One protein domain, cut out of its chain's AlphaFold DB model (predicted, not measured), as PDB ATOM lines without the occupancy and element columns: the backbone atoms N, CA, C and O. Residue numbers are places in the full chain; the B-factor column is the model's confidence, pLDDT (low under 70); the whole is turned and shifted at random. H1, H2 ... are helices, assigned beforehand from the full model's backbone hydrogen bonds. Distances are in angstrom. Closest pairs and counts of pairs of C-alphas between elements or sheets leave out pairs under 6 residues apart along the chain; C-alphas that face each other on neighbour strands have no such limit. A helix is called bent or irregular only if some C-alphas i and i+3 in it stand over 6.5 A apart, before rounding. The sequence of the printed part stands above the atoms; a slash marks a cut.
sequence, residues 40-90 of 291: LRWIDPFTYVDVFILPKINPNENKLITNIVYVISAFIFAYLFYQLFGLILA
ATOM      1  N   LEU A  40       5.013  24.817 -38.817       84.56
ATOM      2  CA  LEU A  40       6.047  25.731 -38.308       84.56
ATOM      3  C   LEU A  40       7.446  25.117 -38.365       84.56
ATOM      4  O   LEU A  40       8.428  25.846 -38.448       84.56
ATOM      5  N   ARG A  41       7.548  23.784 -38.378       83.44
ATOM      6  CA  ARG A  41       8.828  23.089 -38.524       83.44
ATOM      7  C   ARG A  41       9.527  23.443 -39.841       83.44
ATOM      8  O   ARG A  41      10.739  23.486 -39.886       83.44
ATOM      9  N   TRP A  42       8.788  23.794 -40.894       86.25
ATOM     10  CA  TRP A  42       9.372  24.221 -42.173       86.25
ATOM     11  C   TRP A  42       9.946  25.646 -42.162       86.25
ATOM     12  O   TRP A  42      10.558  26.059 -43.145       86.25
ATOM     13  N   ILE A  43       9.749  26.398 -41.076       86.31
ATOM     14  CA  ILE A  43      10.408  27.692 -40.849       86.31
ATOM     15  C   ILE A  43      11.805  27.477 -40.251       86.31
ATOM     16  O   ILE A  43      12.688  28.306 -40.450       86.31
ATOM     17  N   ASP A  44      12.020  26.361 -39.551       87.62
ATOM     18  CA  ASP A  44      13.329  26.004 -39.018       87.62
ATOM     19  C   ASP A  44      14.275  25.627 -40.173       87.62
ATOM     20  O   ASP A  44      14.033  24.631 -40.868       87.62
ATOM     21  N   PRO A  45      15.366  26.383 -40.391       84.88
ATOM     22  CA  PRO A  45      16.314  26.080 -41.454       84.88
ATOM     23  C   PRO A  45      16.944  24.683 -41.304       84.88
ATOM     24  O   PRO A  45      17.261  24.041 -42.309       84.88
ATOM     25  N   PHE A  46      17.054  24.153 -40.082       92.50
ATOM     26  CA  PHE A  46      17.621  22.826 -39.840       92.50
ATOM     27  C   PHE A  46      16.683  21.682 -40.233       92.50
ATOM     28  O   PHE A  46      17.157  20.605 -40.579       92.50
ATOM     29  N   THR A  47      15.374  21.924 -40.351       92.00
ATOM     30  CA  THR A  47      14.444  20.895 -40.851       92.00
ATOM     31  C   THR A  47      14.783  20.462 -42.280       92.00
ATOM     32  O   THR A  47      14.625  19.294 -42.634       92.00
ATOM     33  N   TYR A  48      15.301  21.367 -43.113       89.88
ATOM     34  CA  TYR A  48      15.751  21.019 -44.463       89.88
ATOM     35  C   TYR A  48      17.033  20.178 -44.447       89.88
ATOM     36  O   TYR A  48      17.205  19.302 -45.297       89.88
ATOM     37  N   VAL A  49      17.908  20.413 -43.465       93.12
ATOM     38  CA  VAL A  49      19.121  19.613 -43.249       93.12
ATOM     39  C   VAL A  49      18.736  18.175 -42.904       93.12
ATOM     40  O   VAL A  49      19.237  17.242 -43.533       93.12
ATOM     41  N   ASP A  50      17.777  18.008 -41.997       91.62
ATOM     42  CA  ASP A  50      17.301  16.701 -41.532       91.62
ATOM     43  C   ASP A  50      16.631  15.886 -42.633       91.62
ATOM     44  O   ASP A  50      16.864  14.687 -42.764       91.62
ATOM     45  N   VAL A  51      15.788  16.535 -43.438       92.31
ATOM     46  CA  VAL A  51      14.980  15.841 -44.446       92.31
ATOM     47  C   VAL A  51      15.779  15.562 -45.721       92.31
ATOM     48  O   VAL A  51      15.599  14.508 -46.332       92.31
ATOM     49  N   PHE A  52      16.653  16.480 -46.149       92.50
ATOM     50  CA  PHE A  52      17.253  16.417 -47.488       92.50
ATOM     51  C   PHE A  52      18.768  16.196 -47.516       92.50
ATOM     52  O   PHE A  52      19.266  15.678 -48.521       92.50
ATOM     53  N   ILE A  53      19.497  16.584 -46.464       92.75
ATOM     54  CA  ILE A  53      20.969  16.582 -46.453       92.75
ATOM     55  C   ILE A  53      21.508  15.375 -45.677       92.75
ATOM     56  O   ILE A  53      22.238  14.558 -46.244       92.75
ATOM     57  N   LEU A  54      21.129  15.226 -44.404       93.56
ATOM     58  CA  LEU A  54      21.664  14.181 -43.522       93.56
ATOM     59  C   LEU A  54      21.445  12.750 -44.041       93.56
ATOM     60  O   LEU A  54      22.421  11.999 -44.033       93.56
ATOM     61  N   PRO A  55      20.271  12.366 -44.589       93.94
ATOM     62  CA  PRO A  55      20.063  11.010 -45.101       93.94
ATOM     63  C   PRO A  55      21.002  10.631 -46.256       93.94
ATOM     64  O   PRO A  55      21.265   9.452 -46.477       93.94
ATOM     65  N   LYS A  56      21.515  11.620 -47.004       93.75
ATOM     66  CA  LYS A  56      22.431  11.398 -48.134       93.75
ATOM     67  C   LYS A  56      23.897  11.385 -47.711       93.75
ATOM     68  O   LYS A  56      24.685  10.638 -48.280       93.75
ATOM     69  N   ILE A  57      24.267  12.239 -46.755       91.75
ATOM     70  CA  ILE A  57      25.668  12.475 -46.365       91.75
ATOM     71  C   ILE A  57      26.086  11.607 -45.169       91.75
ATOM     72  O   ILE A  57      27.252  11.230 -45.066       91.75
ATOM     73  N   ASN A  58      25.158  11.269 -44.271       94.00
ATOM     74  CA  ASN A  58      25.439  10.524 -43.045       94.00
ATOM     75  C   ASN A  58      24.487   9.327 -42.838       94.00
ATOM     76  O   ASN A  58      23.779   9.279 -41.831       94.00
ATOM     77  N   PRO A  59      24.469   8.337 -43.751       90.06
ATOM     78  CA  PRO A  59      23.557   7.190 -43.661       90.06
ATOM     79  C   PRO A  59      23.804   6.303 -42.429       90.06
ATOM     80  O   PRO A  59      22.904   5.594 -41.998       90.06
ATOM     81  N   ASN A  60      25.009   6.353 -41.851       92.56
ATOM     82  CA  ASN A  60      25.391   5.586 -40.661       92.56
ATOM     83  C   ASN A  60      25.142   6.349 -39.345       92.56
ATOM     84  O   ASN A  60      25.627   5.920 -38.300       92.56
ATOM     85  N   GLU A  61      24.477   7.510 -39.400       90.69
ATOM     86  CA  GLU A  61      24.141   8.355 -38.242       90.69
ATOM     87  C   GLU A  61      25.346   8.693 -37.338       90.69
ATOM     88  O   GLU A  61      25.241   8.829 -36.117       90.69
ATOM     89  N   ASN A  62      26.530   8.875 -37.934       96.00
ATOM     90  CA  ASN A  62      27.731   9.233 -37.190       96.00
ATOM     91  C   ASN A  62      27.573  10.624 -36.554       96.00
ATOM     92  O   ASN A  62      27.438  11.630 -37.254       96.00
ATOM     93  N   LYS A  63      27.664  10.690 -35.223       95.50
ATOM     94  CA  LYS A  63      27.480  11.926 -34.451       95.50
ATOM     95  C   LYS A  63      28.424  13.061 -34.868       95.50
ATOM     96  O   LYS A  63      28.012  14.219 -34.879       95.50
ATOM     97  N   LEU A  64      29.673  12.749 -35.219       94.62
ATOM     98  CA  LEU A  64      30.646  13.755 -35.647       94.62
ATOM     99  C   LEU A  64      30.234  14.388 -36.980       94.62
ATOM    100  O   LEU A  64      30.245  15.611 -37.100       94.62
ATOM    101  N   ILE A  65      29.822  13.569 -37.954       94.25
ATOM    102  CA  ILE A  65      29.371  14.050 -39.268       94.25
ATOM    103  C   ILE A  65      28.119  14.916 -39.103       94.25
ATOM    104  O   ILE A  65      28.067  16.012 -39.653       94.25
ATOM    105  N   THR A  66      27.154  14.477 -38.291       94.19
ATOM    106  CA  THR A  66      25.944  15.257 -37.991       94.19
ATOM    107  C   THR A  66      26.280  16.641 -37.429       94.19
ATOM    108  O   THR A  66      25.790  17.646 -37.942       94.19
ATOM    109  N   ASN A  67      27.163  16.717 -36.428       94.81
ATOM    110  CA  ASN A  67      27.573  17.994 -35.838       94.81
ATOM    111  C   ASN A  67      28.249  18.914 -36.864       94.81
ATOM    112  O   ASN A  67      27.932  20.101 -36.922       94.81
ATOM    113  N   ILE A  68      29.151  18.374 -37.689       96.06
ATOM    114  CA  ILE A  68      29.832  19.142 -38.740       96.06
ATOM    115  C   ILE A  68      28.818  19.685 -39.752       96.06
ATOM    116  O   ILE A  68      28.853  20.873 -40.074       96.06
ATOM    117  N   VAL A  69      27.886  18.847 -40.217       95.06
ATOM    118  CA  VAL A  69      26.844  19.249 -41.172       95.06
ATOM    119  C   VAL A  69      25.976  20.364 -40.592       95.06
ATOM    120  O   VAL A  69      25.725  21.345 -41.292       95.06
ATOM    121  N   TYR A  70      25.564  20.273 -39.325       95.38
ATOM    122  CA  TYR A  70      24.783  21.336 -38.690       95.38
ATOM    123  C   TYR A  70      25.556  22.644 -38.561       95.38
ATOM    124  O   TYR A  70      25.008  23.691 -38.892       95.38
ATOM    125  N   VAL A  71      26.820  22.600 -38.133       95.19
ATOM    126  CA  VAL A  71      27.648  23.809 -38.006       95.19
ATOM    127  C   VAL A  71      27.814  24.489 -39.365       95.19
ATOM    128  O   VAL A  71      27.557  25.685 -39.486       95.19
ATOM    129  N   ILE A  72      28.167  23.732 -40.408       95.25
ATOM    130  CA  ILE A  72      28.302  24.267 -41.771       95.25
ATOM    131  C   ILE A  72      26.971  24.853 -42.254       95.25
ATOM    132  O   ILE A  72      26.933  25.976 -42.758       95.25
ATOM    133  N   SER A  73      25.873  24.121 -42.060       93.94
ATOM    134  CA  SER A  73      24.541  24.577 -42.459       93.94
ATOM    135  C   SER A  73      24.152  25.864 -41.733       93.94
ATOM    136  O   SER A  73      23.635  26.777 -42.369       93.94
ATOM    137  N   ALA A  74      24.458  25.991 -40.439       94.19
ATOM    138  CA  ALA A  74      24.180  27.193 -39.656       94.19
ATOM    139  C   ALA A  74      24.857  28.437 -40.254       94.19
ATOM    140  O   ALA A  74      24.200  29.464 -40.421       94.19
ATOM    141  N   PHE A  75      26.134  28.341 -40.639       94.25
ATOM    142  CA  PHE A  75      26.842  29.448 -41.293       94.25
ATOM    143  C   PHE A  75      26.251  29.791 -42.666       94.25
ATOM    144  O   PHE A  75      26.090  30.969 -42.982       94.25
ATOM    145  N   ILE A  76      25.878  28.781 -43.462       94.75
ATOM    146  CA  ILE A  76      25.233  28.989 -44.768       94.75
ATOM    147  C   ILE A  76      23.886  29.694 -44.591       94.75
ATOM    148  O   ILE A  76      23.633  30.702 -45.250       94.75
ATOM    149  N   PHE A  77      23.033  29.214 -43.687       94.06
ATOM    150  CA  PHE A  77      21.733  29.831 -43.431       94.06
ATOM    151  C   PHE A  77      21.865  31.241 -42.871       94.06
ATOM    152  O   PHE A  77      21.131  32.118 -43.312       94.06
ATOM    153  N   ALA A  78      22.809  31.488 -41.961       91.94
ATOM    154  CA  ALA A  78      23.074  32.829 -41.452       91.94
ATOM    155  C   ALA A  78      23.508  33.785 -42.577       91.94
ATOM    156  O   ALA A  78      22.992  34.899 -42.667       91.94
ATOM    157  N   TYR A  79      24.396  33.341 -43.474       93.94
ATOM    158  CA  TYR A  79      24.809  34.125 -44.638       93.94
ATOM    159  C   TYR A  79      23.629  34.408 -45.577       93.94
ATOM    160  O   TYR A  79      23.379  35.564 -45.909       93.94
ATOM    161  N   LEU A  80      22.861  33.382 -45.960       94.94
ATOM    162  CA  LEU A  80      21.695  33.534 -46.838       94.94
ATOM    163  C   LEU A  80      20.616  34.424 -46.214       94.94
ATOM    164  O   LEU A  80      20.037  35.255 -46.909       94.94
ATOM    165  N   PHE A  81      20.376  34.284 -44.910       93.94
ATOM    166  CA  PHE A  81      19.467  35.145 -44.165       93.94
ATOM    167  C   PHE A  81      19.930  36.602 -44.217       93.94
ATOM    168  O   PHE A  81      19.124  37.477 -44.520       93.94
ATOM    169  N   TYR A  82      21.220  36.870 -43.992       93.06
ATOM    170  CA  TYR A  82      21.768  38.226 -44.070       93.06
ATOM    171  C   TYR A  82      21.653  38.819 -45.483       93.06
ATOM    172  O   TYR A  82      21.261  39.976 -45.629       93.06
ATOM    173  N   GLN A  83      21.915  38.022 -46.527       95.00
ATOM    174  CA  GLN A  83      21.723  38.451 -47.919       95.00
ATOM    175  C   GLN A  83      20.251  38.767 -48.215       95.00
ATOM    176  O   GLN A  83      19.939  39.824 -48.759       95.00
ATOM    177  N   LEU A  84      19.329  37.884 -47.813       95.81
ATOM    178  CA  LEU A  84      17.890  38.100 -47.974       95.81
ATOM    179  C   LEU A  84      17.424  39.350 -47.214       95.81
ATOM    180  O   LEU A  84      16.632  40.131 -47.738       95.81
ATOM    181  N   PHE A  85      17.940  39.564 -46.006       95.94
ATOM    182  CA  PHE A  85      17.641  40.739 -45.199       95.94
ATOM    183  C   PHE A  85      18.104  42.033 -45.884       95.94
ATOM    184  O   PHE A  85      17.344  42.999 -45.948       95.94
ATOM    185  N   GLY A  86      19.299  42.015 -46.482       96.00
ATOM    186  CA  GLY A  86      19.811  43.107 -47.311       96.00
ATOM    187  C   GLY A  86      18.926  43.412 -48.519       96.00
ATOM    188  O   GLY A  86      18.607  44.574 -48.771       96.00
ATOM    189  N   LEU A  87      18.449  42.378 -49.219       97.06
ATOM    190  CA  LEU A  87      17.533  42.536 -50.353       97.06
ATOM    191  C   LEU A  87      16.192  43.156 -49.938       97.06
ATOM    192  O   LEU A  87      15.732  44.092 -50.590       97.06
ATOM    193  N   ILE A  88      15.583  42.679 -48.845       97.56
ATOM    194  CA  ILE A  88      14.306  43.209 -48.325       97.56
ATOM    195  C   ILE A  88      14.432  44.694 -47.965       97.56
ATOM    196  O   ILE A  88      13.521  45.480 -48.218       97.56
ATOM    197  N   LEU A  89      15.565  45.082 -47.379       97.81
ATOM    198  CA  LEU A  89      15.827  46.454 -46.951       97.81
ATOM    199  C   LEU A  89      16.475  47.323 -48.031       97.81
ATOM    200  O   LEU A  89      16.753  48.490 -47.765       97.81
ATOM    201  N   ALA A  90      16.719  46.779 -49.227       96.62
ATOM    202  CA  ALA A  90      17.473  47.432 -50.295       96.62
ATOM    203  C   ALA A  90      18.832  48.000 -49.825       96.62
ATOM    204  O   ALA A  90      19.286  49.026 -50.324       96.62
TER     205      ALA A  90
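AT A GLANCE: This is residues 40 to 90 of the 291 residues of an uncharacterized protein of Candidatus Diapherotrites archaeon CG08_land_8_20_14_0_20_34_12 (UniProt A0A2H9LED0). A lopsided helical hairpin: the short, uneven helix H2 leads into a tight turn, and the long helix H3 folds back past it and runs on well beyond it. H1, a single short turn of helix, sits before H2 at the end away from the hairpin's turn, and residues 82 to 90, at the far end of H3, stick out. The printed part has 51 residues with three named helices, H1, H2 and H3 in that order, and no named strand; the class is all helix. The whole is loose, with a radius of gyration of the C-alphas of 13.0 A, and it is a rod spanning 44 by 21 by 14 A, its length made by H3.

HOW THE PARTS SIT: H1, residues 40 to 43, is close to but not clearly touching H2, residues 45 to 57; their closest C-alphas, those of Arg 41 and Thr 47, are 6.5 A apart. H2 touches H3, residues 63 to 88, and the closest C-alphas of the two, those of Pro 45 and Phe 77, are 6.9 A apart. H2 and H3 run opposite ways at a steep tilt of 44 degrees and form a helical hairpin. H3 touches H2 with residues 66 to 77 alone. H1 and H3 are apart. Every O i to N i+4 pair in H3 is within hydrogen-bond range, while in H2 5 of 9 are; H1 is too short for such a pair, and its one O i to N i+3 pair is within range.

IN THESE COORDINATES: H1 begins at C-alpha 40, at (6.047, 25.731, -38.308), and ends at Ile 43. H2 runs from Pro 45 to Ile 57, 17.2 A from first to last C-alpha, and its last C-alpha is at (25.668, 12.475, -46.365). H2 is irregular, but only just: C-alphas 51 and 54 are 6.9 A apart. H3 runs from Lys 63 to Ile 88, 36.7 A from first to last C-alpha, and C-alpha 88 is at (14.306, 43.209, -48.325).

THE WHOLE: The two C-alphas farthest apart, those of Asn 60 and Ala 90, are 43.7 A apart. Residues 59 to 64 stand free, and so do residues 82 to 90, of which 82 to 88 belong to H3. Without these stretches the body has 36 residues and spans 25 by 20 by 12 A. The links H1 to H2, with 1 residue between them, and H2 to H3, with 5, are both tight. The printed part has no cut. Its mean pLDDT is 93.1, and no printed residue is under 70.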